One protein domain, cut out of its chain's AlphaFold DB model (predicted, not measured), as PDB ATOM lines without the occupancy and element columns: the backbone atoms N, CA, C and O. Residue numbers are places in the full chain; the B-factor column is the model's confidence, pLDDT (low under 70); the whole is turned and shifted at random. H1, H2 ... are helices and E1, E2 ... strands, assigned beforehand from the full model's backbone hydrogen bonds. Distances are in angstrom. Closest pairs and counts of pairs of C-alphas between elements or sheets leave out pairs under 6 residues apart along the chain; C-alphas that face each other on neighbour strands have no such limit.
ATOM      1  N   GLU A  11      -2.030  18.992 -40.171       93.56
ATOM      2  CA  GLU A  11      -2.596  20.346 -40.119       93.56
ATOM      3  C   GLU A  11      -2.021  21.238 -41.220       93.56
ATOM      4  O   GLU A  11      -0.958  20.950 -41.755       93.56
ATOM      5  N   ALA A  12      -2.717  22.323 -41.559       94.56
ATOM      6  CA  ALA A  12      -2.234  23.371 -42.453       94.56
ATOM      7  C   ALA A  12      -2.739  24.732 -41.966       94.56
ATOM      8  O   ALA A  12      -3.770  24.825 -41.292       94.56
ATOM      9  N   ASP A  13      -2.039  25.796 -42.348       93.94
ATOM     10  CA  ASP A  13      -2.518  27.155 -42.125       93.94
ATOM     11  C   ASP A  13      -3.589  27.528 -43.156       93.94
ATOM     12  O   ASP A  13      -3.453  27.236 -44.347       93.94
ATOM     13  N   TYR A  14      -4.634  28.223 -42.700       95.12
ATOM     14  CA  TYR A  14      -5.702  28.742 -43.552       95.12
ATOM     15  C   TYR A  14      -5.925  30.229 -43.313       95.12
ATOM     16  O   TYR A  14      -5.923  30.704 -42.175       95.12
ATOM     17  N   VAL A  15      -6.217  30.945 -44.394       95.50
ATOM     18  CA  VAL A  15      -6.585  32.359 -44.375       95.50
ATOM     19  C   VAL A  15      -7.950  32.551 -45.027       95.50
ATOM     20  O   VAL A  15      -8.258  31.926 -46.040       95.50
ATOM     21  N   ASP A  16      -8.783  33.407 -44.438       96.56
ATOM     22  CA  ASP A  16     -10.031  33.833 -45.070       96.56
ATOM     23  C   ASP A  16      -9.718  34.835 -46.188       96.56
ATOM     24  O   ASP A  16      -9.111  35.881 -45.942       96.56
ATOM     25  N   VAL A  17     -10.135  34.521 -47.415       97.00
ATOM     26  CA  VAL A  17      -9.957  35.391 -48.592       97.00
ATOM     27  C   VAL A  17     -11.235  36.157 -48.968       97.00
ATOM     28  O   VAL A  17     -11.343  36.693 -50.070       97.00
ATOM     29  N   GLY A  18     -12.234  36.198 -48.081       96.19
ATOM     30  CA  GLY A  18     -13.510  36.904 -48.265       96.19
ATOM     31  C   GLY A  18     -14.584  36.101 -49.006       96.19
ATOM     32  O   GLY A  18     -15.723  36.553 -49.115       96.19
ATOM     33  N   VAL A  19     -14.240  34.907 -49.496       95.94
ATOM     34  CA  VAL A  19     -15.179  33.917 -50.062       95.94
ATOM     35  C   VAL A  19     -15.094  32.555 -49.362       95.94
ATOM     36  O   VAL A  19     -15.815  31.629 -49.730       95.94
ATOM     37  N   GLY A  20     -14.221  32.423 -48.360       97.06
ATOM     38  CA  GLY A  20     -13.970  31.182 -47.637       97.06
ATOM     39  C   GLY A  20     -12.518  31.047 -47.188       97.06
ATOM     40  O   GLY A  20     -11.647  31.826 -47.578       97.06
ATOM     41  N   MET A  21     -12.269  30.021 -46.376       97.19
ATOM     42  CA  MET A  21     -10.927  29.665 -45.922       97.19
ATOM     43  C   MET A  21     -10.155  28.983 -47.052       97.19
ATOM     44  O   MET A  21     -10.627  28.001 -47.626       97.19
ATOM     45  N   VAL A  22      -8.957  29.476 -47.340       96.50
ATOM     46  CA  VAL A  22      -8.032  28.906 -48.323       96.50
ATOM     47  C   VAL A  22      -6.731  28.549 -47.624       96.50
ATOM     48  O   VAL A  22      -6.262  29.281 -46.754       96.50
ATOM     49  N   GLN A  23      -6.167  27.406 -47.996       94.31
ATOM     50  CA  GLN A  23      -4.886  26.943 -47.485       94.31
ATOM     51  C   GLN A  23      -3.771  27.929 -47.870       94.31
ATOM     52  O   GLN A  23      -3.650  28.312 -49.033       94.31
ATOM     53  N   CYS A  24      -2.959  28.344 -46.898       91.81
ATOM     54  CA  CYS A  24      -1.859  29.295 -47.083       91.81
ATOM     55  C   CYS A  24      -0.506  28.799 -46.551       91.81
ATOM     56  O   CYS A  24       0.470  29.545 -46.563       91.81
ATOM     57  N   GLY A  25      -0.440  27.548 -46.100       91.56
ATOM     58  CA  GLY A  25       0.789  26.826 -45.779       91.56
ATOM     59  C   GLY A  25       0.654  25.357 -46.189       91.56
ATOM     60  O   GLY A  25      -0.469  24.907 -46.420       91.56
ATOM     61  N   PRO A  26       1.756  24.606 -46.318       93.81
ATOM     62  CA  PRO A  26       1.685  23.181 -46.632       93.81
ATOM     63  C   PRO A  26       0.993  22.418 -45.499       93.81
ATOM     64  O   PRO A  26       1.127  22.788 -44.328       93.81
ATOM     65  N   TYR A  27       0.296  21.329 -45.827       94.88
ATOM     66  CA  TYR A  27      -0.050  20.367 -44.784       94.88
ATOM     67  C   TYR A  27       1.214  19.797 -44.144       94.88
ATOM     68  O   TYR A  27       2.193  19.538 -44.834       94.88
ATOM     69  N   TYR A  28       1.198  19.546 -42.841       93.88
ATOM     70  CA  TYR A  28       2.320  18.945 -42.132       93.88
ATOM     71  C   TYR A  28       1.847  17.969 -41.060       93.88
ATOM     72  O   TYR A  28       0.783  18.121 -40.461       93.88
ATOM     73  N   CYS A  29       2.636  16.921 -40.854       94.56
ATOM     74  CA  CYS A  29       2.413  15.924 -39.823       94.56
ATOM     75  C   CYS A  29       3.111  16.360 -38.535       94.56
ATOM     76  O   CYS A  29       4.331  16.523 -38.518       94.56
ATOM     77  N   THR A  30       2.358  16.486 -37.447       90.31
ATOM     78  CA  THR A  30       2.904  16.856 -36.133       90.31
ATOM     79  C   THR A  30       3.676  15.723 -35.450       90.31
ATOM     80  O   THR A  30       4.421  15.992 -34.517       90.31
ATOM     81  N   GLU A  31       3.561  14.481 -35.941       94.56
ATOM     82  CA  GLU A  31       4.267  13.315 -35.384       94.56
ATOM     83  C   GLU A  31       5.609  13.025 -36.069       94.56
ATOM     84  O   GLU A  31       6.603  12.755 -35.401       94.56
ATOM     85  N   CYS A  32       5.655  13.045 -37.407       94.38
ATOM     86  CA  CYS A  32       6.865  12.684 -38.161       94.38
ATOM     87  C   CYS A  32       7.462  13.829 -38.982       94.38
ATOM     88  O   CYS A  32       8.434  13.611 -39.694       94.38
ATOM     89  N   HIS A  33       6.878  15.026 -38.937       92.44
ATOM     90  CA  HIS A  33       7.359  16.214 -39.653       92.44
ATOM     91  C   HIS A  33       7.411  16.102 -41.185       92.44
ATOM     92  O   HIS A  33       7.955  16.987 -41.839       92.44
ATOM     93  N   ALA A  34       6.814  15.066 -41.781       95.62
ATOM     94  CA  ALA A  34       6.531  15.073 -43.212       95.62
ATOM     95  C   ALA A  34       5.579  16.231 -43.541       95.62
ATOM     96  O   ALA A  34       4.653  16.501 -42.770       95.62
ATOM     97  N   SER A  35       5.749  16.866 -44.696       95.50
ATOM     98  CA  SER A  35       4.873  17.956 -45.132       95.50
ATOM     99  C   SER A  35       4.554  17.881 -46.617       95.50
ATOM    100  O   SER A  35       5.328  17.345 -47.394       95.50
ATOM    101  N   GLU A  36       3.425  18.438 -47.023       96.06
ATOM    102  CA  GLU A  36       3.013  18.551 -48.415       96.06
ATOM    103  C   GLU A  36       4.074  19.271 -49.252       96.06
ATOM    104  O   GLU A  36       4.658  20.278 -48.834       96.06
ATOM    105  N   ALA A  37       4.325  18.730 -50.441       95.50
ATOM    106  CA  ALA A  37       5.299  19.275 -51.361       95.50
ATOM    107  C   ALA A  37       4.773  20.552 -52.028       95.50
ATOM    108  O   ALA A  37       3.629  20.627 -52.477       95.50
ATOM    109  N   SER A  38       5.634  21.562 -52.136       92.06
ATOM    110  CA  SER A  38       5.303  22.790 -52.852       92.06
ATOM    111  C   SER A  38       5.397  22.574 -54.357       92.06
ATOM    112  O   SER A  38       6.386  22.045 -54.859       92.06
ATOM    113  N   TYR A  39       4.424  23.096 -55.101       89.12
ATOM    114  CA  TYR A  39       4.502  23.167 -56.564       89.12
ATOM    115  C   TYR A  39       5.621  24.102 -57.065       89.12
ATOM    116  O   TYR A  39       5.959  24.072 -58.246       89.12
ATOM    117  N   LEU A  40       6.162  24.957 -56.185       88.88
ATOM    118  CA  LEU A  40       7.296  25.843 -56.465       88.88
ATOM    119  C   LEU A  40       8.647  25.177 -56.203       88.88
ATOM    120  O   LEU A  40       9.680  25.806 -56.424       88.88
ATOM    121  N   ASP A  41       8.667  23.954 -55.674       89.25
ATOM    122  CA  ASP A  41       9.924  23.256 -55.454       89.25
ATOM    123  C   ASP A  41      10.552  22.838 -56.782       89.25
ATOM    124  O   ASP A  41       9.902  22.254 -57.649       89.25
ATOM    125  N   THR A  42      11.828  23.169 -56.939       88.88
ATOM    126  CA  THR A  42      12.605  22.902 -58.151       88.88
ATOM    127  C   THR A  42      13.622  21.781 -57.954       88.88
ATOM    128  O   THR A  42      14.296  21.397 -58.913       88.88
ATOM    129  N   ARG A  43      13.743  21.236 -56.734       90.50
ATOM    130  CA  ARG A  43      14.653  20.123 -56.452       90.50
ATOM    131  C   ARG A  43      14.152  18.821 -57.072       90.50
ATOM    132  O   ARG A  43      12.955  18.608 -57.252       90.50
ATOM    133  N   GLU A  44      15.082  17.909 -57.339       92.88
ATOM    134  CA  GLU A  44      14.724  16.543 -57.714       92.88
ATOM    135  C   GLU A  44      14.135  15.822 -56.494       92.88
ATOM    136  O   GLU A  44      14.813  15.640 -55.480       92.88
ATOM    137  N   LEU A  45      12.866  15.434 -56.596       93.19
ATOM    138  CA  LEU A  45      12.157  14.710 -55.544       93.19
ATOM    139  C   LEU A  45      12.460  13.209 -55.595       93.19
ATOM    140  O   LEU A  45      12.615  12.621 -56.677       93.19
ATOM    141  N   SER A  46      12.480  12.574 -54.422       94.69
ATOM    142  CA  SER A  46      12.552  11.117 -54.306       94.69
ATOM    143  C   SER A  46      11.336  10.460 -54.979       94.69
ATOM    144  O   SER A  46      10.300  11.090 -55.210       94.69
ATOM    145  N   ASN A  47      11.432   9.170 -55.314       96.31
ATOM    146  CA  ASN A  47      10.279   8.448 -55.865       96.31
ATOM    147  C   ASN A  47       9.094   8.444 -54.887       96.31
ATOM    148  O   ASN A  47       7.951   8.549 -55.324       96.31
ATOM    149  N   GLN A  48       9.374   8.369 -53.585       95.62
ATOM    150  CA  GLN A  48       8.349   8.373 -52.548       95.62
ATOM    151  C   GLN A  48       7.717   9.761 -52.391       95.62
ATOM    152  O   GLN A  48       6.494   9.870 -52.290       95.62
ATOM    153  N   GLU A  49       8.512  10.829 -52.466       96.62
ATOM    154  CA  GLU A  49       8.003  12.205 -52.457       96.62
ATOM    155  C   GLU A  49       7.112  12.485 -53.676       96.62
ATOM    156  O   GLU A  49       6.051  13.093 -53.547       96.62
ATOM    157  N   LYS A  50       7.490  11.979 -54.859       95.69
ATOM    158  CA  LYS A  50       6.683  12.079 -56.088       95.69
ATOM    159  C   LYS A  50       5.371  11.307 -55.999       95.69
ATOM    160  O   LYS A  50       4.348  11.799 -56.463       95.69
ATOM    161  N   GLU A  51       5.405  10.095 -55.452       97.06
ATOM    162  CA  GLU A  51       4.223   9.238 -55.326       97.06
ATOM    163  C   GLU A  51       3.218   9.807 -54.322       97.06
ATOM    164  O   GLU A  51       2.011   9.780 -54.556       97.06
ATOM    165  N   THR A  52       3.717  10.338 -53.207       96.75
ATOM    166  CA  THR A  52       2.873  10.824 -52.113       96.75
ATOM    167  C   THR A  52       2.460  12.282 -52.277       96.75
ATOM    168  O   THR A  52       1.422  12.671 -51.744       96.75
ATOM    169  N   GLY A  53       3.246  13.092 -52.991       96.50
ATOM    170  CA  GLY A  53       3.109  14.549 -53.005       96.50
ATOM    171  C   GLY A  53       3.548  15.205 -51.691       96.50
ATOM    172  O   GLY A  53       3.127  16.320 -51.399       96.50
ATOM    173  N   TRP A  54       4.336  14.507 -50.869       97.25
ATOM    174  CA  TRP A  54       4.801  14.966 -49.560       97.25
ATOM    175  C   TRP A  54       6.311  14.792 -49.439       97.25
ATOM    176  O   TRP A  54       6.842  13.735 -49.770       97.25
ATOM    177  N   TYR A  55       6.984  15.791 -48.886       96.00
ATOM    178  CA  TYR A  55       8.360  15.691 -48.427       96.00
ATOM    179  C   TYR A  55       8.493  14.638 -47.327       96.00
ATOM    180  O   TYR A  55       7.633  14.519 -46.446       96.00
ATOM    181  N   GLU A  56       9.580  13.874 -47.390       95.94
ATOM    182  CA  GLU A  56       9.922  12.878 -46.377       95.94
ATOM    183  C   GLU A  56      10.135  13.543 -45.001       95.94
ATOM    184  O   GLU A  56      10.543  14.708 -44.937       95.94
ATOM    185  N   PRO A  57       9.889  12.824 -43.888       94.44
ATOM    186  CA  PRO A  57      10.295  13.251 -42.550       94.44
ATOM    187  C   PRO A  57      11.712  13.828 -42.524       94.44
ATOM    188  O   PRO A  57      12.637  13.199 -43.030       94.44
ATOM    189  N   GLU A  58      11.872  15.014 -41.931       85.69
ATOM    190  CA  GLU A  58      13.168  15.705 -41.764       85.69
ATOM    191  C   GLU A  58      13.901  16.061 -43.072       85.69
ATOM    192  O   GLU A  58      15.008  16.605 -43.037       85.69
ATOM    193  N   SER A  59      13.298  15.800 -44.234       89.75
ATOM    194  CA  SER A  59      13.857  16.241 -45.505       89.75
ATOM    195  C   SER A  59      13.716  17.761 -45.657       89.75
ATOM    196  O   SER A  59      12.785  18.364 -45.110       89.75
ATOM    197  N   PRO A  60      14.623  18.412 -46.407       88.56
ATOM    198  CA  PRO A  60      14.482  19.826 -46.711       88.56
ATOM    199  C   PRO A  60      13.134  20.117 -47.376       88.56
ATOM    200  O   PRO A  60      12.772  19.518 -48.392       88.56
ATOM    201  N   VAL A  61      12.406  21.077 -46.817       90.94
ATOM    202  CA  VAL A  61      11.191  21.612 -47.435       90.94
ATOM    203  C   VAL A  61      11.542  22.656 -48.498       90.94
ATOM    204  O   VAL A  61      12.688  23.099 -48.598       90.94
ATOM    205  N   SER A  62      10.546  23.073 -49.285       88.00
ATOM    206  CA  SER A  62      10.702  24.153 -50.268       88.00
ATOM    207  C   SER A  62      11.411  25.374 -49.674       88.00
ATOM    208  O   SER A  62      11.105  25.808 -48.561       88.00
ATOM    209  N   GLU A  63      12.290  26.002 -50.457       87.19
ATOM    210  CA  GLU A  63      12.968  27.242 -50.066       87.19
ATOM    211  C   GLU A  63      11.990  28.373 -49.702       87.19
ATOM    212  O   GLU A  63      12.322  29.226 -48.886       87.19
ATOM    213  N   ASN A  64      10.758  28.322 -50.215       87.38
ATOM    214  CA  ASN A  64       9.709  29.310 -49.969       87.38
ATOM    215  C   ASN A  64       8.951  29.100 -48.645       87.38
ATOM    216  O   ASN A  64       8.114  29.926 -48.280       87.38
ATOM    217  N   ALA A  65       9.198  27.999 -47.932       90.38
ATOM    218  CA  ALA A  65       8.512  27.696 -46.684       90.38
ATOM    219  C   ALA A  65       9.136  28.423 -45.481       90.38
ATOM    220  O   ALA A  65      10.361  28.563 -45.363       90.38
ATOM    221  N   ASN A  66       8.279  28.827 -44.538       92.06
ATOM    222  CA  ASN A  66       8.720  29.345 -43.246       92.06
ATOM    223  C   ASN A  66       9.402  28.228 -42.458       92.06
ATOM    224  O   ASN A  66       8.800  27.189 -42.193       92.06
ATOM    225  N   THR A  67      10.662  28.449 -42.104       93.69
ATOM    226  CA  THR A  67      11.528  27.432 -41.504       93.69
ATOM    227  C   THR A  67      12.349  28.024 -40.366       93.69
ATOM    228  O   THR A  67      12.637  29.224 -40.351       93.69
ATOM    229  N   VAL A  68      12.666  27.187 -39.382       93.31
ATOM    230  CA  VAL A  68      13.571  27.503 -38.272       93.31
ATOM    231  C   VAL A  68      14.544  26.342 -38.145       93.31
ATOM    232  O   VAL A  68      14.137  25.228 -37.811       93.31
ATOM    233  N   GLY A  69      15.821  26.577 -38.444       90.75
ATOM    234  CA  GLY A  69      16.809  25.501 -38.502       90.75
ATOM    235  C   GLY A  69      16.475  24.445 -39.563       90.75
ATOM    236  O   GLY A  69      16.715  23.262 -39.341       90.75
ATOM    237  N   GLY A  70      15.878  24.856 -40.686       88.62
ATOM    238  CA  GLY A  70      15.462  23.984 -41.787       88.62
ATOM    239  C   GLY A  70      14.131  23.255 -41.576       88.62
ATOM    240  O   GLY A  70      13.623  22.654 -42.520       88.62
ATOM    241  N   MET A  71      13.536  23.341 -40.384       88.88
ATOM    242  CA  MET A  71      12.272  22.676 -40.057       88.88
ATOM    243  C   MET A  71      11.086  23.601 -40.306       88.88
ATOM    244  O   MET A  71      11.100  24.753 -39.871       88.88
ATOM    245  N   LEU A  72      10.058  23.093 -40.990       92.12
ATOM    246  CA  LEU A  72       8.814  23.817 -41.247       92.12
ATOM    247  C   LEU A  72       8.148  24.249 -39.932       92.12
ATOM    248  O   LEU A  72       8.073  23.473 -38.980       92.12
ATOM    249  N   VAL A  73       7.627  25.475 -39.901       91.44
ATOM    250  CA  VAL A  73       6.877  26.019 -38.761       91.44
ATOM    251  C   VAL A  73       5.571  26.675 -39.209       91.44
ATOM    252  O   VAL A  73       5.500  27.266 -40.288       91.44
ATOM    253  N   ASP A  74       4.547  26.608 -38.355       91.62
ATOM    254  CA  ASP A  74       3.275  27.313 -38.557       91.62
ATOM    255  C   ASP A  74       3.448  28.846 -38.547       91.62
ATOM    256  O   ASP A  74       4.453  29.382 -38.067       91.62
ATOM    257  N   HIS A  75       2.449  29.587 -39.028       91.81
ATOM    258  CA  HIS A  75       2.507  31.050 -39.117       91.81
ATOM    259  C   HIS A  75       2.684  31.781 -37.770       91.81
ATOM    260  O   HIS A  75       3.265  32.872 -37.740       91.81
ATOM    261  N   LYS A  76       2.186  31.241 -36.648       93.88
ATOM    262  CA  LYS A  76       2.328  31.861 -35.316       93.88
ATOM    263  C   LYS A  76       3.765  31.726 -34.844       93.88
ATOM    264  O   LYS A  76       4.359  32.714 -34.403       93.88
ATOM    265  N   THR A  77       4.321  30.529 -34.984       94.81
ATOM    266  CA  THR A  77       5.714  30.218 -34.689       94.81
ATOM    267  C   THR A  77       6.636  31.014 -35.611       94.81
ATOM    268  O   THR A  77       7.530  31.703 -35.122       94.81
ATOM    269  N   ALA A  78       6.360  31.052 -36.917       94.75
ATOM    270  CA  ALA A  78       7.113  31.846 -37.885       94.75
ATOM    271  C   ALA A  78       7.131  33.337 -37.517       94.75
ATOM    272  O   ALA A  78       8.195  33.955 -37.475       94.75
ATOM    273  N   LYS A  79       5.972  33.914 -37.171       95.62
ATOM    274  CA  LYS A  79       5.874  35.309 -36.716       95.62
ATOM    275  C   LYS A  79       6.685  35.550 -35.446       95.62
ATOM    276  O   LYS A  79       7.375  36.565 -35.352       95.62
ATOM    277  N   ALA A  80       6.605  34.647 -34.470       97.75
ATOM    278  CA  ALA A  80       7.378  34.759 -33.240       97.75
ATOM    279  C   ALA A  80       8.885  34.723 -33.528       97.75
ATOM    280  O   ALA A  80       9.619  35.581 -33.041       97.75
ATOM    281  N   MET A  81       9.348  33.792 -34.361       97.75
ATOM    282  CA  MET A  81      10.767  33.658 -34.696       97.75
ATOM    283  C   MET A  81      11.270  34.820 -35.544       97.75
ATOM    284  O   MET A  81      12.361  35.318 -35.289       97.75
ATOM    285  N   TYR A  82      10.453  35.341 -36.459       95.50
ATOM    286  CA  TYR A  82      10.764  36.555 -37.210       95.50
ATOM    287  C   TYR A  82      11.015  37.747 -36.279       95.50
ATOM    288  O   TYR A  82      12.046  38.405 -36.377       95.50
ATOM    289  N   VAL A  83      10.109  37.986 -35.323       97.38
ATOM    290  CA  VAL A  83      10.238  39.078 -34.338       97.38
ATOM    291  C   VAL A  83      11.501  38.928 -33.483       97.38
ATOM    292  O   VAL A  83      12.099  39.931 -33.100       97.38
ATOM    293  N   ASN A  84      11.926  37.695 -33.209       97.06
ATOM    294  CA  ASN A  84      13.142  37.404 -32.448       97.06
ATOM    295  C   ASN A  84      14.416  37.319 -33.314       97.06
ATOM    296  O   ASN A  84      15.493  37.105 -32.766       97.06
ATOM    297  N   GLY A  85      14.321  37.481 -34.640       95.94
ATOM    298  CA  GLY A  85      15.462  37.361 -35.556       95.94
ATOM    299  C   GLY A  85      15.991  35.930 -35.725       95.94
ATOM    300  O   GLY A  85      17.165  35.752 -36.032       95.94
TER     301      GLY A  85
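Overview. This is residues 11 to 85 of the 94 residues of an uncharacterized protein of Methylophaga sp (UniProt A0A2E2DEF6). Little regular structure: long loops make the middle, with the small hairpin of E1 and E2, the short helix H1 and the helix H2 set apart at three corners. The 75 printed residues hold two strands, then two helices, in the order E1, E2, H1, H2; the class is mixed, with only 21 residues in named elements. It is compact, with a radius of gyration of the C-alphas of 13.0 A and spans of 36 by 34 by 25 A.

Along the chain. E1, residues 14 to 16, begins at C-alpha 14 (-5.702, 28.742, -43.552) and is 6.9 A long. E2 is residues 21 to 23, 6.8 A. H1 is residues 47 to 52, 8.6 A. H2, residues 75 to 83, 12.1 A, ends at C-alpha 83 (10.238, 39.078, -34.338).

Arrangement. E1 and E2 form an antiparallel hairpin at 144 degrees, with N 15 and O 22 2.9 A apart, within hydrogen-bond range. H1 and H2 are apart. In both, every O i to N i+4 pair is within hydrogen-bond range. Residues 35 to 36 pair antiparallel with 54 to 55.

Size, cuts and confidence. The C-alphas of Gly 18 and Asn 47, the farthest apart, are 37.9 A apart. The links E2 to H1 and H1 to H2 are long. The printed part has no cut, and no printed residue is under pLDDT 70.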